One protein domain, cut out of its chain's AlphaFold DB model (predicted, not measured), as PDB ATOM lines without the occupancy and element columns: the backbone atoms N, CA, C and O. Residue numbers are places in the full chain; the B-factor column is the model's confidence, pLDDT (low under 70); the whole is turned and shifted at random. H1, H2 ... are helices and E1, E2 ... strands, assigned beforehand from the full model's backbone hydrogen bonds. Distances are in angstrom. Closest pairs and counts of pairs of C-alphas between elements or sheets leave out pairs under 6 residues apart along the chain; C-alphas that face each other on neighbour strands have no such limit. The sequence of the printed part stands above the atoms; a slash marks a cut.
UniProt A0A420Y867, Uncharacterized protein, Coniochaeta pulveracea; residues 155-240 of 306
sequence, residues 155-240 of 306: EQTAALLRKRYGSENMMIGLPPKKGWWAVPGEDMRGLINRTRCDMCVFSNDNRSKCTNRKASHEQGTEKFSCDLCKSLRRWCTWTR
ATOM      1  N   GLU A 155      19.789   2.737   4.917       89.69
ATOM      2  CA  GLU A 155      18.337   2.844   4.804       89.69
ATOM      3  C   GLU A 155      17.837   2.447   3.418       89.69
ATOM      4  O   GLU A 155      16.796   1.802   3.305       89.69
ATOM      5  N   GLN A 156      18.602   2.727   2.368       93.25
ATOM      6  CA  GLN A 156      18.360   2.242   1.016       93.25
ATOM      7  C   GLN A 156      18.431   0.716   0.970       93.25
ATOM      8  O   GLN A 156      17.522   0.081   0.433       93.25
ATOM      9  N   THR A 157      19.452   0.097   1.578       91.94
ATOM     10  CA  THR A 157      19.520  -1.371   1.648       91.94
ATOM     11  C   THR A 157      18.386  -1.946   2.494       91.94
ATOM     12  O   THR A 157      17.787  -2.948   2.098       91.94
ATOM     13  N   ALA A 158      18.007  -1.295   3.600       89.50
ATOM     14  CA  ALA A 158      16.841  -1.682   4.394       89.50
ATOM     15  C   ALA A 158      15.524  -1.578   3.607       89.50
ATOM     16  O   ALA A 158      14.695  -2.486   3.669       89.50
ATOM     17  N   ALA A 159      15.323  -0.505   2.841       90.88
ATOM     18  CA  ALA A 159      14.143  -0.311   2.005       90.88
ATOM     19  C   ALA A 159      14.057  -1.371   0.900       90.88
ATOM     20  O   ALA A 159      12.988  -1.942   0.678       90.88
ATOM     21  N   LEU A 160      15.181  -1.699   0.255       89.81
ATOM     22  CA  LEU A 160      15.246  -2.783  -0.727       89.81
ATOM     23  C   LEU A 160      14.924  -4.141  -0.097       89.81
ATOM     24  O   LEU A 160      14.200  -4.932  -0.700       89.81
ATOM     25  N   LEU A 161      15.422  -4.396   1.117       86.12
ATOM     26  CA  LEU A 161      15.132  -5.619   1.866       86.12
ATOM     27  C   LEU A 161      13.629  -5.730   2.147       86.12
ATOM     28  O   LEU A 161      13.025  -6.746   1.810       86.12
ATOM     29  N   ARG A 162      13.007  -4.672   2.684       86.31
ATOM     30  CA  ARG A 162      11.554  -4.628   2.931       86.31
ATOM     31  C   ARG A 162      10.751  -4.835   1.650       86.31
ATOM     32  O   ARG A 162       9.833  -5.645   1.635       86.31
ATOM     33  N   LYS A 163      11.125  -4.146   0.566       86.94
ATOM     34  CA  LYS A 163      10.445  -4.244  -0.732       86.94
ATOM     35  C   LYS A 163      10.505  -5.657  -1.313       86.94
ATOM     36  O   LYS A 163       9.534  -6.100  -1.909       86.94
ATOM     37  N   ARG A 164      11.645  -6.341  -1.183       82.62
ATOM     38  CA  ARG A 164      11.866  -7.651  -1.814       82.62
ATOM     39  C   ARG A 164      11.300  -8.816  -1.007       82.62
ATOM     40  O   ARG A 164      10.856  -9.782  -1.608       82.62
ATOM     41  N   TYR A 165      11.330  -8.732   0.322       77.62
ATOM     42  CA  TYR A 165      11.017  -9.873   1.196       77.62
ATOM     43  C   TYR A 165       9.808  -9.663   2.110       77.62
ATOM     44  O   TYR A 165       9.429 -10.579   2.837       77.62
ATOM     45  N   GLY A 166       9.199  -8.478   2.071       75.50
ATOM     46  CA  GLY A 166       8.093  -8.105   2.942       75.50
ATOM     47  C   GLY A 166       8.565  -7.685   4.337       75.50
ATOM     48  O   GLY A 166       9.465  -8.278   4.931       75.50
ATOM     49  N   SER A 167       7.941  -6.636   4.874       72.38
ATOM     50  CA  SER A 167       8.247  -6.111   6.214       72.38
ATOM     51  C   SER A 167       7.717  -7.000   7.346       72.38
ATOM     52  O   SER A 167       8.211  -6.922   8.463       72.38
ATOM     53  N   GLU A 168       6.720  -7.842   7.071       70.75
ATOM     54  CA  GLU A 168       6.029  -8.654   8.083       70.75
ATOM     55  C   GLU A 168       6.846  -9.880   8.521       70.75
ATOM     56  O   GLU A 168       6.747 -10.327   9.660       70.75
ATOM     57  N   ASN A 169       7.712 -10.391   7.642       71.19
ATOM     58  CA  ASN A 169       8.476 -11.623   7.872       71.19
ATOM     59  C   ASN A 169       9.924 -11.382   8.320       71.19
ATOM     60  O   ASN A 169      10.687 -12.338   8.511       71.19
ATOM     61  N   MET A 170      10.327 -10.117   8.464       78.88
ATOM     62  CA  MET A 170      11.717  -9.731   8.677       78.88
ATOM     63  C   MET A 170      11.845  -8.512   9.585       78.88
ATOM     64  O   MET A 170      11.368  -7.424   9.272       78.88
ATOM     65  N   MET A 171      12.628  -8.664  10.647       81.12
ATOM     66  CA  MET A 171      13.117  -7.542  11.442       81.12
ATOM     67  C   MET A 171      14.444  -7.041  10.903       81.12
ATOM     68  O   MET A 171      15.330  -7.836  10.589       81.12
ATOM     69  N   ILE A 172      14.596  -5.718  10.831       85.81
ATOM     70  CA  ILE A 172      15.807  -5.047  10.353       85.81
ATOM     71  C   ILE A 172      16.345  -4.157  11.469       85.81
ATOM     72  O   ILE A 172      15.626  -3.325  12.013       85.81
ATOM     73  N   GLY A 173      17.616  -4.333  11.811       83.62
ATOM     74  CA  GLY A 173      18.330  -3.543  12.810       83.62
ATOM     75  C   GLY A 173      17.949  -3.851  14.254       83.62
ATOM     76  O   GLY A 173      18.712  -3.501  15.141       83.62
ATOM     77  N   LEU A 174      16.848  -4.556  14.508       81.06
ATOM     78  CA  LEU A 174      16.353  -4.842  15.851       81.06
ATOM     79  C   LEU A 174      16.295  -6.352  16.093       81.06
ATOM     80  O   LEU A 174      15.581  -7.049  15.367       81.06
ATOM     81  N   PRO A 175      17.013  -6.891  17.096       75.00
ATOM     82  CA  PRO A 175      16.854  -8.285  17.458       75.00
ATOM     83  C   PRO A 175      15.427  -8.536  17.957       75.00
ATOM     84  O   PRO A 175      14.858  -7.683  18.645       75.00
ATOM     85  N   PRO A 176      14.853  -9.712  17.661       70.38
ATOM     86  CA  PRO A 176      13.537 -10.062  18.166       70.38
ATOM     87  C   PRO A 176      13.555 -10.081  19.702       70.38
ATOM     88  O   PRO A 176      14.424 -10.705  20.316       70.38
ATOM     89  N   LYS A 177      12.596  -9.390  20.331       65.56
ATOM     90  CA  LYS A 177      12.341  -9.490  21.779       65.56
ATOM     91  C   LYS A 177      11.553 -10.775  22.074       65.56
ATOM     92  O   LYS A 177      10.847 -11.285  21.201       65.56
ATOM     93  N   LYS A 178      11.637 -11.286  23.312       54.84
ATOM     94  CA  LYS A 178      10.781 -12.398  23.776       54.84
ATOM     95  C   LYS A 178       9.313 -12.068  23.464       54.84
ATOM     96  O   LYS A 178       8.840 -11.008  23.855       54.84
ATOM     97  N   GLY A 179       8.627 -12.961  22.750       53.69
ATOM     98  CA  GLY A 179       7.206 -12.823  22.404       53.69
ATOM     99  C   GLY A 179       6.897 -12.317  20.989       53.69
ATOM    100  O   GLY A 179       5.782 -12.522  20.536       53.69
ATOM    101  N   TRP A 180       7.857 -11.747  20.246       57.22
ATOM    102  CA  TRP A 180       7.579 -11.232  18.889       57.22
ATOM    103  C   TRP A 180       7.233 -12.335  17.874       57.22
ATOM    104  O   TRP A 180       6.494 -12.108  16.928       57.22
ATOM    105  N   TRP A 181       7.737 -13.550  18.106       56.62
ATOM    106  CA  TRP A 181       7.431 -14.721  17.284       56.62
ATOM    107  C   TRP A 181       6.220 -15.519  17.776       56.62
ATOM    108  O   TRP A 181       5.896 -16.518  17.150       56.62
ATOM    109  N   ALA A 182       5.585 -15.133  18.894       51.19
ATOM    110  CA  ALA A 182       4.612 -15.975  19.587       51.19
ATOM    111  C   ALA A 182       3.323 -16.122  18.790       51.19
ATOM    112  O   ALA A 182       2.374 -15.366  18.958       51.19
ATOM    113  N   VAL A 183       3.302 -17.141  17.937       53.81
ATOM    114  CA  VAL A 183       2.086 -17.660  17.334       53.81
ATOM    115  C   VAL A 183       1.565 -18.777  18.238       53.81
ATOM    116  O   VAL A 183       2.328 -19.687  18.577       53.81
ATOM    117  N   PRO A 184       0.299 -18.709  18.685       46.03
ATOM    118  CA  PRO A 184      -0.296 -19.778  19.474       46.03
ATOM    119  C   PRO A 184      -0.212 -21.111  18.713       46.03
ATOM    120  O   PRO A 184      -0.741 -21.216  17.612       46.03
ATOM    121  N   GLY A 185       0.451 -22.118  19.291       52.75
ATOM    122  CA  GLY A 185       0.474 -23.492  18.765       52.75
ATOM    123  C   GLY A 185       1.759 -23.966  18.067       52.75
ATOM    124  O   GLY A 185       1.861 -25.158  17.802       52.75
ATOM    125  N   GLU A 186       2.759 -23.111  17.816       56.06
ATOM    126  CA  GLU A 186       4.058 -23.542  17.255       56.06
ATOM    127  C   GLU A 186       5.124 -23.757  18.351       56.06
ATOM    128  O   GLU A 186       5.249 -22.944  19.273       56.06
ATOM    129  N   ASP A 187       5.928 -24.834  18.260       48.16
ATOM    130  CA  ASP A 187       7.036 -25.088  19.199       48.16
ATOM    131  C   ASP A 187       8.173 -24.079  18.968       48.16
ATOM    132  O   ASP A 187       9.087 -24.228  18.158       48.16
ATOM    133  N   MET A 188       8.072 -22.987  19.709       50.59
ATOM    134  CA  MET A 188       8.874 -21.780  19.574       50.59
ATOM    135  C   MET A 188      10.261 -21.847  20.224       50.59
ATOM    136  O   MET A 188      11.013 -20.863  20.194       50.59
ATOM    137  N   ARG A 189      10.635 -22.978  20.836       49.38
ATOM    138  CA  ARG A 189      11.863 -23.090  21.646       49.38
ATOM    139  C   ARG A 189      13.150 -22.784  20.864       49.38
ATOM    140  O   ARG A 189      14.106 -22.287  21.460       49.38
ATOM    141  N   GLY A 190      13.160 -22.975  19.541       49.31
ATOM    142  CA  GLY A 190      14.286 -22.620  18.659       49.31
ATOM    143  C   GLY A 190      14.329 -21.158  18.181       49.31
ATOM    144  O   GLY A 190      15.392 -20.671  17.792       49.31
ATOM    145  N   LEU A 191      13.203 -20.435  18.211       50.06
ATOM    146  CA  LEU A 191      13.067 -19.062  17.687       50.06
ATOM    147  C   LEU A 191      13.245 -17.989  18.771       50.06
ATOM    148  O   LEU A 191      13.797 -16.921  18.506       50.06
ATOM    149  N   ILE A 192      12.843 -18.292  20.009       51.97
ATOM    150  CA  ILE A 192      12.880 -17.359  21.151       51.97
ATOM    151  C   ILE A 192      14.321 -17.013  21.588       51.97
ATOM    152  O   ILE A 192      14.541 -15.963  22.188       51.97
ATOM    153  N   ASN A 193      15.316 -17.838  21.240       56.47
ATOM    154  CA  ASN A 193      16.705 -17.698  21.708       56.47
ATOM    155  C   ASN A 193      17.714 -17.365  20.595       56.47
ATOM    156  O   ASN A 193      18.919 -17.589  20.745       56.47
ATOM    157  N   ARG A 194      17.259 -16.835  19.453       66.94
ATOM    158  CA  ARG A 194      18.144 -16.577  18.316       66.94
ATOM    159  C   ARG A 194      19.042 -15.351  18.539       66.94
ATOM    160  O   ARG A 194      18.673 -14.212  18.272       66.94
ATOM    161  N   THR A 195      20.283 -15.597  18.955       68.94
ATOM    162  CA  THR A 195      21.302 -14.560  19.215       68.94
ATOM    163  C   THR A 195      22.090 -14.121  17.974       68.94
ATOM    164  O   THR A 195      22.844 -13.150  18.030       68.94
ATOM    165  N   ARG A 196      21.922 -14.795  16.829       77.00
ATOM    166  CA  ARG A 196      22.635 -14.507  15.570       77.00
ATOM    167  C   ARG A 196      21.677 -13.952  14.516       77.00
ATOM    168  O   ARG A 196      20.588 -14.490  14.350       77.00
ATOM    169  N   CYS A 197      22.091 -12.911  13.794       80.62
ATOM    170  CA  CYS A 197      21.358 -12.415  12.625       80.62
ATOM    171  C   CYS A 197      21.388 -13.437  11.479       80.62
ATOM    172  O   CYS A 197      22.227 -14.345  11.480       80.62
ATOM    173  N   ASP A 198      20.513 -13.269  10.485       78.44
ATOM    174  CA  ASP A 198      20.430 -14.156   9.318       78.44
ATOM    175  C   ASP A 198      21.782 -14.381   8.665       78.44
ATOM    176  O   ASP A 198      22.222 -15.519   8.529       78.44
ATOM    177  N   MET A 199      22.516 -13.309   8.402       78.00
ATOM    178  CA  MET A 199      23.828 -13.412   7.780       78.00
ATOM    179  C   MET A 199      24.830 -14.263   8.530       78.00
ATOM    180  O   MET A 199      25.550 -15.052   7.922       78.00
ATOM    181  N   CYS A 200      24.874 -14.116   9.850       76.38
ATOM    182  CA  CYS A 200      25.757 -14.925  10.664       76.38
ATOM    183  C   CYS A 200      25.285 -16.379  10.728       76.38
ATOM    184  O   CYS A 200      26.131 -17.250  10.872       76.38
ATOM    185  N   VAL A 201      23.980 -16.660  10.658       74.12
ATOM    186  CA  VAL A 201      23.469 -18.041  10.608       74.12
ATOM    187  C   VAL A 201      23.864 -18.712   9.289       74.12
ATOM    188  O   VAL A 201      24.408 -19.814   9.317       74.12
ATOM    189  N   PHE A 202      23.679 -18.029   8.158       69.00
ATOM    190  CA  PHE A 202      23.984 -18.580   6.836       69.00
ATOM    191  C   PHE A 202      25.482 -18.748   6.584       69.00
ATOM    192  O   PHE A 202      25.904 -19.766   6.049       69.00
ATOM    193  N   SER A 203      26.328 -17.812   7.013       67.06
ATOM    194  CA  SER A 203      27.769 -17.924   6.753       67.06
ATOM    195  C   SER A 203      28.456 -19.093   7.477       67.06
ATOM    196  O   SER A 203      29.634 -19.339   7.227       67.06
ATOM    197  N   ASN A 204      27.761 -19.784   8.396       61.00
ATOM    198  CA  ASN A 204      28.308 -20.799   9.307       61.00
ATOM    199  C   ASN A 204      29.600 -20.338  10.022       61.00
ATOM    200  O   ASN A 204      30.408 -21.147  10.480       61.00
ATOM    201  N   ASP A 205      29.807 -19.020  10.124       57.97
ATOM    202  CA  ASP A 205      30.980 -18.432  10.763       57.97
ATOM    203  C   ASP A 205      30.755 -18.483  12.278       57.97
ATOM    204  O   ASP A 205      30.203 -17.567  12.884       57.97
ATOM    205  N   ASN A 206      31.091 -19.625  12.887       51.12
ATOM    206  CA  ASN A 206      30.997 -19.853  14.337       51.12
ATOM    207  C   ASN A 206      31.992 -19.005  15.142       51.12
ATOM    208  O   ASN A 206      31.951 -19.005  16.371       51.12
ATOM    209  N   ARG A 207      32.877 -18.262  14.471       47.47
ATOM    210  CA  ARG A 207      33.868 -17.405  15.107       47.47
ATOM    211  C   ARG A 207      33.289 -15.983  15.236       47.47
ATOM    212  O   ARG A 207      33.351 -15.165  14.327       47.47
ATOM    213  N   SER A 208      32.670 -15.725  16.389       49.06
ATOM    214  CA  SER A 208      32.754 -14.451  17.137       49.06
ATOM    215  C   SER A 208      32.160 -13.120  16.612       49.06
ATOM    216  O   SER A 208      32.420 -12.097  17.237       49.06
ATOM    217  N   LYS A 209      31.328 -13.042  15.558       55.75
ATOM    218  CA  LYS A 209      30.976 -11.712  14.973       55.75
ATOM    219  C   LYS A 209      29.602 -11.111  15.265       55.75
ATOM    220  O   LYS A 209      29.443  -9.904  15.118       55.75
ATOM    221  N   CYS A 210      28.590 -11.887  15.656       66.81
ATOM    222  CA  CYS A 210      27.263 -11.296  15.910       66.81
ATOM    223  C   CYS A 210      27.148 -10.620  17.290       66.81
ATOM    224  O   CYS A 210      26.110 -10.036  17.590       66.81
ATOM    225  N   THR A 211      28.190 -10.713  18.120       55.81
ATOM    226  CA  THR A 211      28.292 -10.141  19.471       55.81
ATOM    227  C   THR A 211      28.851  -8.717  19.478       55.81
ATOM    228  O   THR A 211      28.419  -7.916  20.297       55.81
ATOM    229  N   ASN A 212      29.710  -8.349  18.518       55.03
ATOM    230  CA  ASN A 212      30.215  -6.979  18.341       55.03
ATOM    231  C   ASN A 212      29.223  -6.116  17.552       55.03
ATOM    232  O   ASN A 212      29.568  -5.502  16.541       55.03
ATOM    233  N   ARG A 213      27.949  -6.116  17.950       63.75
ATOM    234  CA  ARG A 213      26.960  -5.263  17.292       63.75
ATOM    235  C   ARG A 213      27.258  -3.833  17.695       63.75
ATOM    236  O   ARG A 213      27.161  -3.498  18.871       63.75
ATOM    237  N   LYS A 214      27.605  -2.990  16.728       61.22
ATOM    238  CA  LYS A 214      27.592  -1.555  16.983       61.22
ATOM    239  C   LYS A 214      26.159  -1.084  16.825       61.22
ATOM    240  O   LYS A 214      25.538  -1.294  15.781       61.22
ATOM    241  N   ALA A 215      25.650  -0.531  17.911       60.19
ATOM    242  CA  ALA A 215      24.443   0.252  17.925       60.19
ATOM    243  C   ALA A 215      24.720   1.572  17.208       60.19
ATOM    244  O   ALA A 215      25.657   2.295  17.551       60.19
ATOM    245  N   SER A 216      23.933   1.871  16.189       63.28
ATOM    246  CA  SER A 216      23.871   3.202  15.606       63.28
ATOM    247  C   SER A 216      22.485   3.754  15.880       63.28
ATOM    248  O   SER A 216      21.484   3.082  15.629       63.28
ATOM    249  N   HIS A 217      22.432   4.965  16.429       55.91
ATOM    250  CA  HIS A 217      21.181   5.692  16.560       55.91
ATOM    251  C   HIS A 217      20.861   6.335  15.217       55.91
ATOM    252  O   HIS A 217      21.511   7.291  14.805       55.91
ATOM    253  N   GLU A 218      19.844   5.811  14.548       59.75
ATOM    254  CA  GLU A 218      19.244   6.463  13.392       59.75
ATOM    255  C   GLU A 218      17.792   6.780  13.712       59.75
ATOM    256  O   GLU A 218      17.046   5.908  14.159       59.75
ATOM    257  N   GLN A 219      17.391   8.037  13.500       59.06
ATOM    258  CA  GLN A 219      16.019   8.499  13.747       59.06
ATOM    259  C   GLN A 219      15.525   8.167  15.173       59.06
ATOM    260  O   GLN A 219      14.383   7.770  15.379       59.06
ATOM    261  N   GLY A 220      16.417   8.261  16.165       61.81
ATOM    262  CA  GLY A 220      16.104   7.977  17.569       61.81
ATOM    263  C   GLY A 220      15.971   6.490  17.929       61.81
ATOM    264  O   GLY A 220      15.796   6.181  19.104       61.81
ATOM    265  N   THR A 221      16.109   5.562  16.974       68.75
ATOM    266  CA  THR A 221      16.032   4.116  17.233       68.75
ATOM    267  C   THR A 221      17.418   3.480  17.167       68.75
ATOM    268  O   THR A 221      18.184   3.714  16.234       68.75
ATOM    269  N   GLU A 222      17.742   2.660  18.164       78.00
ATOM    270  CA  GLU A 222      18.979   1.882  18.196       78.00
ATOM    271  C   GLU A 222      18.907   0.748  17.161       78.00
ATOM    272  O   GLU A 222      18.099  -0.172  17.296       78.00
ATOM    273  N   LYS A 223      19.735   0.805  16.114       83.88
ATOM    274  CA  LYS A 223      19.849  -0.261  15.110       83.88
ATOM    275  C   LYS A 223      21.206  -0.945  15.197       83.88
ATOM    276  O   LYS A 223      22.240  -0.306  15.374       83.88
ATOM    277  N   PHE A 224      21.208  -2.259  15.017       84.56
ATOM    278  CA  PHE A 224      22.393  -3.100  15.115       84.56
ATOM    279  C   PHE A 224      22.913  -3.531  13.744       84.56
ATOM    280  O   PHE A 224      22.174  -4.085  12.924       84.56
ATOM    281  N   SER A 225      24.222  -3.388  13.536       86.06
ATOM    282  CA  SER A 225      24.952  -4.021  12.432       86.06
ATOM    283  C   SER A 225      26.199  -4.729  12.965       86.06
ATOM    284  O   SER A 225      27.000  -4.142  13.692       86.06
ATOM    285  N   CYS A 226      26.343  -6.020  12.659       83.31
ATOM    286  CA  CYS A 226      27.563  -6.778  12.935       83.31
ATOM    287  C   CYS A 226      28.594  -6.551  11.823       83.31
ATOM    288  O   CYS A 226      28.227  -6.136  10.727       83.31
ATOM    289  N   ASP A 227      29.861  -6.905  12.049       79.62
ATOM    290  CA  ASP A 227      30.941  -6.685  11.069       79.62
ATOM    291  C   ASP A 227      30.636  -7.266   9.677       79.62
ATOM    292  O   ASP A 227      30.945  -6.657   8.651       79.62
ATOM    293  N   LEU A 228      29.969  -8.426   9.625       79.44
ATOM    294  CA  LEU A 228      29.574  -9.057   8.365       79.44
ATOM    295  C   LEU A 228      28.499  -8.241   7.630       79.44
ATOM    296  O   LEU A 228      28.606  -8.015   6.428       79.44
ATOM    297  N   CYS A 229      27.476  -7.769   8.343       83.06
ATOM    298  CA  CYS A 229      26.440  -6.908   7.771       83.06
ATOM    299  C   CYS A 229      26.993  -5.528   7.390       83.06
ATOM    300  O   CYS A 229      26.638  -5.001   6.336       83.06
ATOM    301  N   LYS A 230      27.932  -4.993   8.179       84.31
ATOM    302  CA  LYS A 230      28.634  -3.740   7.900       84.31
ATOM    303  C   LYS A 230      29.429  -3.815   6.598       84.31
ATOM    304  O   LYS A 230      29.333  -2.897   5.792       84.31
ATOM    305  N   SER A 231      30.126  -4.928   6.343       80.38
ATOM    306  CA  SER A 231      30.852  -5.142   5.076       80.38
ATOM    307  C   SER A 231      29.948  -5.122   3.834       80.38
ATOM    308  O   SER A 231      30.426  -4.945   2.720       80.38
ATOM    309  N   LEU A 232      28.634  -5.265   4.027       83.69
ATOM    310  CA  LEU A 232      27.622  -5.228   2.975       83.69
ATOM    311  C   LEU A 232      26.741  -3.971   3.037       83.69
ATOM    312  O   LEU A 232      25.687  -3.957   2.409       83.69
ATOM    313  N   ARG A 233      27.138  -2.951   3.818       88.25
ATOM    314  CA  ARG A 233      26.342  -1.743   4.120       88.25
ATOM    315  C   ARG A 233      24.878  -2.049   4.436       88.25
ATOM    316  O   ARG A 233      23.965  -1.449   3.872       88.25
ATOM    317  N   ARG A 234      24.631  -2.958   5.379       87.25
ATOM    318  CA  ARG A 234      23.269  -3.225   5.861       87.25
ATOM    319  C   ARG A 234      23.178  -3.390   7.365       87.25
ATOM    320  O   ARG A 234      24.154  -3.712   8.045       87.25
ATOM    321  N   TRP A 235      21.960  -3.243   7.865       88.12
ATOM    322  CA  TRP A 235      21.589  -3.670   9.204       88.12
ATOM    323  C   TRP A 235      21.561  -5.193   9.324       88.12
ATOM    324  O   TRP A 235      21.389  -5.922   8.343       88.12
ATOM    325  N   CYS A 236      21.716  -5.686  10.549       85.94
ATOM    326  CA  CYS A 236      21.397  -7.072  10.860       85.94
ATOM    327  C   CYS A 236      19.914  -7.341  10.628       85.94
ATOM    328  O   CYS A 236      19.075  -6.492  10.913       85.94
ATOM    329  N   THR A 237      19.597  -8.539  10.155       84.62
ATOM    330  CA  THR A 237      18.220  -8.967   9.927       84.62
ATOM    331  C   THR A 237      17.901 -10.232  10.709       84.62
ATOM    332  O   THR A 237      18.800 -11.025  11.026       84.62
ATOM    333  N   TRP A 238      16.619 -10.407  11.020       81.31
ATOM    334  CA  TRP A 238      16.077 -11.621  11.617       81.31
ATOM    335  C   TRP A 238      14.766 -11.987  10.934       81.31
ATOM    336  O   TRP A 238      13.765 -11.289  11.086       81.31
ATOM    337  N   THR A 239      14.780 -13.098  10.207       76.69
ATOM    338  CA  THR A 239      13.588 -13.687   9.580       76.69
ATOM    339  C   THR A 239      13.025 -14.856  10.389       76.69
ATOM    340  O   THR A 239      13.766 -15.523  11.122       76.69
ATOM    341  N   ARG A 240      11.716 -15.112  10.235       67.69
ATOM    342  CA  ARG A 240      10.987 -16.184  10.944       67.69
ATOM    343  C   ARG A 240      11.467 -17.586  10.577       67.69
ATOM    344  O   ARG A 240      11.495 -18.470  11.418       67.69
TER     345      ARG A 240
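AT A GLANCE: This is residues 155 to 240 of the 306 residues of an uncharacterized protein of Coniochaeta pulveracea (UniProt A0A420Y867). At the middle is a very short ladder of two antiparallel strands, E1 and E4, with helix H1 alongside E1 and the small helix H2 beside E4; a separate two-stranded hairpin, E2 and E3, lies farther out. A long loop, residues 173 to 197, reaches away from this body by way of Gly 185 and makes much of the length. The printed part has 86 residues, with three named helices and four named strands in the order H1 E1 H2 E2 E3 H3 E4, and each sheet has two antiparallel strands. The class is mixed, helices and strands, but under half of the residues are in named elements. The whole is compact, with a radius of gyration of the C-alphas of 13.1 A and spans of 37 by 30 by 24 A.

IN THESE COORDINATES: Find C-alpha 155 at (18.337, 2.844, 4.804); from there H1, residues 155 to 165, runs 15.1 A to C-alpha 165. Next come E1, residues 170 to 172, and H2, residues 198 to 202. Look for E2 at residues 214 to 218, 12.1 A long, beginning at C-alpha 214 at (27.592, -1.555, 16.983), and for E3 at residues 221 to 225, 13.0 A long. H3 is residues 227 to 230, and E4, residues 237 to 239, ends at C-alpha 239 at (13.588, -13.687, 9.580).

HOW THE PARTS SIT: Begin with E1 and E4, antiparallel at 168 degrees between their directions; N 171 and O 238 are 2.9 A apart, within hydrogen-bond range. The closest C-alphas of H1 and E1 are those of Ala 158 and Ile 172, 6.9 A apart, while H1 is apart from E4. The closest C-alphas of H2 and E4, those of Asp 198 and Trp 238, are 5.5 A apart. H2 and H3 only just touch, with 3 pairs of C-alphas within 8 A; the closest are those of Met 199 and Cys 229, 7.0 A apart. E2 and E3 form a hairpin, antiparallel at 141 degrees, with N 216 and O 223 at 2.9 A, within hydrogen-bond range. The closest C-alphas of E1 and E3 are those of Ile 172 and Lys 223, 7.9 A apart. In H1 and H2 every O i to N i+4 pair is within hydrogen-bond range; H3 is too short for such a pair.

THE WHOLE: The two C-alphas farthest apart are those of Gly 185 and Ser 231, at 38.0 A. The printed part has no cut. The links E1 to H2, 25 residues, and H2 to E2, 11 residues, are long. Read the B-factor column for pLDDT: the mean of the printed part is 70.6, and residues 177 to 195, residues 202 to 221 and residue 240 are under 70.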